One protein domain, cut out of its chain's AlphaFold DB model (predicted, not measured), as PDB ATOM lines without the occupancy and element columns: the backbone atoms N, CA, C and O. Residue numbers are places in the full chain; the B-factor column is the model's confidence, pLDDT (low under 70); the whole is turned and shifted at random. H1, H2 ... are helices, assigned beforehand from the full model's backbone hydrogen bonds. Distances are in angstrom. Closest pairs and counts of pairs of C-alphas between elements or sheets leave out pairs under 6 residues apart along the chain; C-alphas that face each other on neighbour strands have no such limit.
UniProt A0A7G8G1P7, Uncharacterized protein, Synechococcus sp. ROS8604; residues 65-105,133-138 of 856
ATOM      1  N   LEU A  65     -17.148  -0.964 -45.719       65.31
ATOM      2  CA  LEU A  65     -16.631   0.257 -45.097       65.31
ATOM      3  C   LEU A  65     -16.595   0.158 -43.568       65.31
ATOM      4  O   LEU A  65     -15.596   0.552 -42.975       65.31
ATOM      5  N   GLN A  66     -17.635  -0.387 -42.932       73.75
ATOM      6  CA  GLN A  66     -17.660  -0.554 -41.480       73.75
ATOM      7  C   GLN A  66     -16.624  -1.576 -40.990       73.75
ATOM      8  O   GLN A  66     -16.003  -1.359 -39.952       73.75
ATOM      9  N   ASP A  67     -16.428  -2.653 -41.747       76.31
ATOM     10  CA  ASP A  67     -15.447  -3.704 -41.488       76.31
ATOM     11  C   ASP A  67     -14.018  -3.132 -41.607       76.31
ATOM     12  O   ASP A  67     -13.228  -3.260 -40.676       76.31
ATOM     13  N   ILE A  68     -13.727  -2.356 -42.662       73.00
ATOM     14  CA  ILE A  68     -12.447  -1.637 -42.825       73.00
ATOM     15  C   ILE A  68     -12.232  -0.573 -41.731       73.00
ATOM     16  O   ILE A  68     -11.107  -0.394 -41.267       73.00
ATOM     17  N   GLU A  69     -13.275   0.136 -41.284       71.69
ATOM     18  CA  GLU A  69     -13.178   1.066 -40.145       71.69
ATOM     19  C   GLU A  69     -12.834   0.349 -38.828       71.69
ATOM     20  O   GLU A  69     -12.108   0.911 -38.003       71.69
ATOM     21  N   ASN A  70     -13.313  -0.885 -38.636       75.69
ATOM     22  CA  ASN A  70     -12.960  -1.715 -37.484       75.69
ATOM     23  C   ASN A  70     -11.516  -2.233 -37.596       75.69
ATOM     24  O   ASN A  70     -10.742  -2.052 -36.659       75.69
ATOM     25  N   ASP A  71     -11.117  -2.780 -38.749       74.12
ATOM     26  CA  ASP A  71      -9.753  -3.274 -38.991       74.12
ATOM     27  C   ASP A  71      -8.704  -2.162 -38.804       74.12
ATOM     28  O   ASP A  71      -7.701  -2.346 -38.113       74.12
ATOM     29  N   LEU A  72      -8.952  -0.967 -39.356       65.38
ATOM     30  CA  LEU A  72      -8.072   0.198 -39.191       65.38
ATOM     31  C   LEU A  72      -8.015   0.691 -37.741       65.38
ATOM     32  O   LEU A  72      -6.992   1.231 -37.313       65.38
ATOM     33  N   ARG A  73      -9.094   0.518 -36.970       73.94
ATOM     34  CA  ARG A  73      -9.121   0.848 -35.543       73.94
ATOM     35  C   ARG A  73      -8.311  -0.151 -34.723       73.94
ATOM     36  O   ARG A  73      -7.514   0.279 -33.891       73.94
ATOM     37  N   ASP A  74      -8.483  -1.445 -34.961       73.56
ATOM     38  CA  ASP A  74      -7.751  -2.494 -34.252       73.56
ATOM     39  C   ASP A  74      -6.263  -2.491 -34.636       73.56
ATOM     40  O   ASP A  74      -5.400  -2.682 -33.771       73.56
ATOM     41  N   GLU A  75      -5.927  -2.149 -35.886       71.12
ATOM     42  CA  GLU A  75      -4.551  -1.854 -36.282       71.12
ATOM     43  C   GLU A  75      -4.020  -0.600 -35.567       71.12
ATOM     44  O   GLU A  75      -2.909  -0.631 -35.035       71.12
ATOM     45  N   ALA A  76      -4.788   0.493 -35.494       68.06
ATOM     46  CA  ALA A  76      -4.364   1.705 -34.791       68.06
ATOM     47  C   ALA A  76      -4.131   1.456 -33.291       68.06
ATOM     48  O   ALA A  76      -3.096   1.863 -32.758       68.06
ATOM     49  N   GLU A  77      -5.028   0.736 -32.609       70.75
ATOM     50  CA  GLU A  77      -4.828   0.325 -31.216       70.75
ATOM     51  C   GLU A  77      -3.605  -0.591 -31.064       70.75
ATOM     52  O   GLU A  77      -2.819  -0.416 -30.128       70.75
ATOM     53  N   SER A  78      -3.384  -1.521 -31.996       67.38
ATOM     54  CA  SER A  78      -2.212  -2.408 -31.993       67.38
ATOM     55  C   SER A  78      -0.904  -1.641 -32.204       67.38
ATOM     56  O   SER A  78       0.045  -1.824 -31.441       67.38
ATOM     57  N   ARG A  79      -0.858  -0.707 -33.163       67.12
ATOM     58  CA  ARG A  79       0.286   0.189 -33.401       67.12
ATOM     59  C   ARG A  79       0.561   1.077 -32.185       67.12
ATOM     60  O   ARG A  79       1.715   1.204 -31.788       67.12
ATOM     61  N   ILE A  80      -0.469   1.628 -31.533       71.94
ATOM     62  CA  ILE A  80      -0.320   2.399 -30.283       71.94
ATOM     63  C   ILE A  80       0.287   1.531 -29.168       71.94
ATOM     64  O   ILE A  80       1.218   1.971 -28.489       71.94
ATOM     65  N   ARG A  81      -0.177   0.283 -29.002       68.81
ATOM     66  CA  ARG A  81       0.385  -0.672 -28.026       68.81
ATOM     67  C   ARG A  81       1.848  -1.013 -28.343       68.81
ATOM     68  O   ARG A  81       2.666  -1.022 -27.426       68.81
ATOM     69  N   ILE A  82       2.201  -1.212 -29.616       70.12
ATOM     70  CA  ILE A  82       3.583  -1.458 -30.067       70.12
ATOM     71  C   ILE A  82       4.477  -0.235 -29.817       70.12
ATOM     72  O   ILE A  82       5.565  -0.384 -29.270       70.12
ATOM     73  N   HIS A  83       4.029   0.985 -30.131       70.81
ATOM     74  CA  HIS A  83       4.801   2.199 -29.835       70.81
ATOM     75  C   HIS A  83       5.019   2.396 -28.325       70.81
ATOM     76  O   HIS A  83       6.122   2.754 -27.914       70.81
ATOM     77  N   ALA A  84       4.017   2.100 -27.490       70.00
ATOM     78  CA  ALA A  84       4.156   2.145 -26.031       70.00
ATOM     79  C   ALA A  84       5.099   1.053 -25.484       70.00
ATOM     80  O   ALA A  84       5.823   1.297 -24.516       70.00
ATOM     81  N   LEU A  85       5.124  -0.133 -26.102       71.75
ATOM     82  CA  LEU A  85       6.079  -1.195 -25.778       71.75
ATOM     83  C   LEU A  85       7.508  -0.788 -26.169       71.75
ATOM     84  O   LEU A  85       8.410  -0.864 -25.340       71.75
ATOM     85  N   ASN A  86       7.702  -0.291 -27.392       73.25
ATOM     86  CA  ASN A  86       9.003   0.140 -27.903       73.25
ATOM     87  C   ASN A  86       9.585   1.303 -27.085       73.25
ATOM     88  O   ASN A  86      10.784   1.315 -26.826       73.25
ATOM     89  N   ALA A  87       8.748   2.236 -26.617       74.62
ATOM     90  CA  ALA A  87       9.173   3.298 -25.704       74.62
ATOM     91  C   ALA A  87       9.714   2.740 -24.372       74.62
ATOM     92  O   ALA A  87      10.783   3.151 -23.930       74.62
ATOM     93  N   ARG A  88       9.031   1.752 -23.772       73.38
ATOM     94  CA  ARG A  88       9.499   1.072 -22.547       73.38
ATOM     95  C   ARG A  88      10.760   0.240 -22.772       73.38
ATOM     96  O   ARG A  88      11.597   0.160 -21.882       73.38
ATOM     97  N   ILE A  89      10.905  -0.382 -23.942       73.88
ATOM     98  CA  ILE A  89      12.125  -1.115 -24.308       73.88
ATOM     99  C   ILE A  89      13.299  -0.139 -24.455       73.88
ATOM    100  O   ILE A  89      14.365  -0.413 -23.917       73.88
ATOM    101  N   ALA A  90      13.106   1.012 -25.105       72.50
ATOM    102  CA  ALA A  90      14.137   2.045 -25.222       72.50
ATOM    103  C   ALA A  90      14.536   2.636 -23.857       72.50
ATOM    104  O   ALA A  90      15.721   2.820 -23.598       72.50
ATOM    105  N   GLU A  91      13.567   2.870 -22.965       76.31
ATOM    106  CA  GLU A  91      13.809   3.286 -21.575       76.31
ATOM    107  C   GLU A  91      14.647   2.239 -20.818       76.31
ATOM    108  O   GLU A  91      15.677   2.576 -20.242       76.31
ATOM    109  N   ILE A  92      14.278   0.954 -20.904       73.75
ATOM    110  CA  ILE A  92      15.026  -0.167 -20.307       73.75
ATOM    111  C   ILE A  92      16.445  -0.292 -20.877       73.75
ATOM    112  O   ILE A  92      17.377  -0.540 -20.116       73.75
ATOM    113  N   VAL A  93      16.629  -0.132 -22.191       73.00
ATOM    114  CA  VAL A  93      17.953  -0.202 -22.833       73.00
ATOM    115  C   VAL A  93      18.834   0.962 -22.382       73.00
ATOM    116  O   VAL A  93      19.950   0.711 -21.943       73.00
ATOM    117  N   GLY A  94      18.322   2.196 -22.366       76.25
ATOM    118  CA  GLY A  94      19.079   3.354 -21.875       76.25
ATOM    119  C   GLY A  94      19.463   3.246 -20.393       76.25
ATOM    120  O   GLY A  94      20.562   3.651 -20.006       76.25
ATOM    121  N   ASP A  95      18.606   2.647 -19.557       74.81
ATOM    122  CA  ASP A  95      18.899   2.404 -18.135       74.81
ATOM    123  C   ASP A  95      19.938   1.277 -17.933       74.81
ATOM    124  O   ASP A  95      20.728   1.323 -16.984       74.81
ATOM    125  N   LEU A  96      19.989   0.290 -18.842       71.44
ATOM    126  CA  LEU A  96      21.047  -0.730 -18.892       71.44
ATOM    127  C   LEU A  96      22.380  -0.146 -19.379       71.44
ATOM    128  O   LEU A  96      23.403  -0.399 -18.748       71.44
ATOM    129  N   GLU A  97      22.376   0.636 -20.461       75.75
ATOM    130  CA  GLU A  97      23.563   1.307 -21.017       75.75
ATOM    131  C   GLU A  97      24.182   2.255 -19.984       75.75
ATOM    132  O   GLU A  97      25.357   2.115 -19.646       75.75
ATOM    133  N   THR A  98      23.372   3.120 -19.361       78.00
ATOM    134  CA  THR A  98      23.830   4.028 -18.294       78.00
ATOM    135  C   THR A  98      24.443   3.257 -17.118       78.00
ATOM    136  O   THR A  98      25.500   3.629 -16.617       78.00
ATOM    137  N   GLY A  99      23.823   2.152 -16.681       72.38
ATOM    138  CA  GLY A  99      24.367   1.330 -15.595       72.38
ATOM    139  C   GLY A  99      25.637   0.552 -15.971       72.38
ATOM    140  O   GLY A  99      26.457   0.255 -15.097       72.38
ATOM    141  N   LEU A 100      25.834   0.232 -17.255       73.06
ATOM    142  CA  LEU A 100      27.073  -0.356 -17.771       73.06
ATOM    143  C   LEU A 100      28.201   0.684 -17.834       73.06
ATOM    144  O   LEU A 100      29.304   0.384 -17.379       73.06
ATOM    145  N   ASP A 101      27.919   1.908 -18.281       76.06
ATOM    146  CA  ASP A 101      28.883   3.016 -18.300       76.06
ATOM    147  C   ASP A 101      29.288   3.452 -16.879       76.06
ATOM    148  O   ASP A 101      30.476   3.632 -16.594       76.06
ATOM    149  N   GLU A 102      28.334   3.538 -15.942       73.81
ATOM    150  CA  GLU A 102      28.619   3.743 -14.510       73.81
ATOM    151  C   GLU A 102      29.516   2.624 -13.946       73.81
ATOM    152  O   GLU A 102      30.446   2.888 -13.178       73.81
ATOM    153  N   THR A 103      29.276   1.372 -14.353       72.31
ATOM    154  CA  THR A 103      30.084   0.210 -13.947       72.31
ATOM    155  C   THR A 103      31.506   0.287 -14.514       72.31
ATOM    156  O   THR A 103      32.466   0.109 -13.761       72.31
ATOM    157  N   ALA A 104      31.659   0.587 -15.808       71.69
ATOM    158  CA  ALA A 104      32.954   0.722 -16.478       71.69
ATOM    159  C   ALA A 104      33.786   1.866 -15.875       71.69
ATOM    160  O   ALA A 104      34.929   1.656 -15.475       71.69
ATOM    161  N   SER A 105      33.173   3.037 -15.679       77.50
ATOM    162  CA  SER A 105      33.794   4.206 -15.045       77.50
ATOM    163  C   SER A 105      34.386   3.887 -13.662       77.50
ATOM    164  O   SER A 105      35.530   4.236 -13.364       77.50
ATOM    165  N   ARG A 133      20.063  -5.717 -12.042       71.44
ATOM    166  CA  ARG A 133      19.259  -6.928 -11.780       71.44
ATOM    167  C   ARG A 133      17.756  -6.640 -11.751       71.44
ATOM    168  O   ARG A 133      16.983  -7.447 -12.270       71.44
ATOM    169  N   GLN A 134      17.331  -5.519 -11.172       73.62
ATOM    170  CA  GLN A 134      15.923  -5.115 -11.154       73.62
ATOM    171  C   GLN A 134      15.410  -4.802 -12.569       73.62
ATOM    172  O   GLN A 134      14.353  -5.310 -12.946       73.62
ATOM    173  N   ILE A 135      16.196  -4.081 -13.376       73.38
ATOM    174  CA  ILE A 135      15.890  -3.800 -14.787       73.38
ATOM    175  C   ILE A 135      15.817  -5.108 -15.600       73.38
ATOM    176  O   ILE A 135      14.840  -5.325 -16.319       73.38
ATOM    177  N   LYS A 136      16.765  -6.051 -15.420       70.19
ATOM    178  CA  LYS A 136      16.709  -7.390 -16.054       70.19
ATOM    179  C   LYS A 136      15.403  -8.121 -15.714       70.19
ATOM    180  O   LYS A 136      14.775  -8.681 -16.610       70.19
ATOM    181  N   ARG A 137      14.972  -8.119 -14.444       72.06
ATOM    182  CA  ARG A 137      13.703  -8.755 -14.033       72.06
ATOM    183  C   ARG A 137      12.490  -8.097 -14.705       72.06
ATOM    184  O   ARG A 137      11.606  -8.814 -15.158       72.06
ATOM    185  N   GLN A 138      12.463  -6.768 -14.825       70.00
ATOM    186  CA  GLN A 138      11.388  -6.045 -15.523       70.00
ATOM    187  C   GLN A 138      11.354  -6.368 -17.028       70.00
ATOM    188  O   GLN A 138      10.281  -6.622 -17.576       70.00
TER     189      GLN A 138
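What this domain is: This is residues 65 to 105 and 133 to 138 of the 856 residues of an uncharacterized protein of Synechococcus sp. ROS8604 (UniProt A0A7G8G1P7). Picture one long, nearly straight helix, H1, with a single short turn of helix, H2, side by side with it near residues 92 to 96, well away from its first residue. The two run opposite ways. The printed part has 47 residues, with named helices H1 and H2 in that order, no named strand, and the class all helix. It is an extended rod, 59 by 17 by 7 A, with a radius of gyration of the C-alphas of 17.6 A.

How they stand to each other: Go along H1, residues 65 to 105, to Ile 92, and compare H2, residues 133 to 138. They only just touch, with 3 pairs of C-alphas within 8 A, and H1 does so with residues 92 to 96 alone. The closest C-alphas, of Ile 92 and Ile 135, are 6.7 A apart. Their lines stand at a shallow tilt of 1 degrees, opposite ways. In H1 and H2 every O i to N i+4 pair is within hydrogen-bond range.

Where its parts are: Find C-alpha 65 at (-16.631, 0.257, -45.097); from there H1 runs 58.8 A to C-alpha 105 at (33.794, 4.206, -15.045). H2 ends at C-alpha 138, (11.388, -6.045, -15.523).

The domain as a whole: Residues 106 to 132 are not printed, and C-alphas 105 and 133 are 18.6 A apart across this cut. Residues 65 to 91 and 100 to 105 of H1 stand free. Look for pLDDT under 70 at residues 65, 72, 76, 78 to 79 and 81.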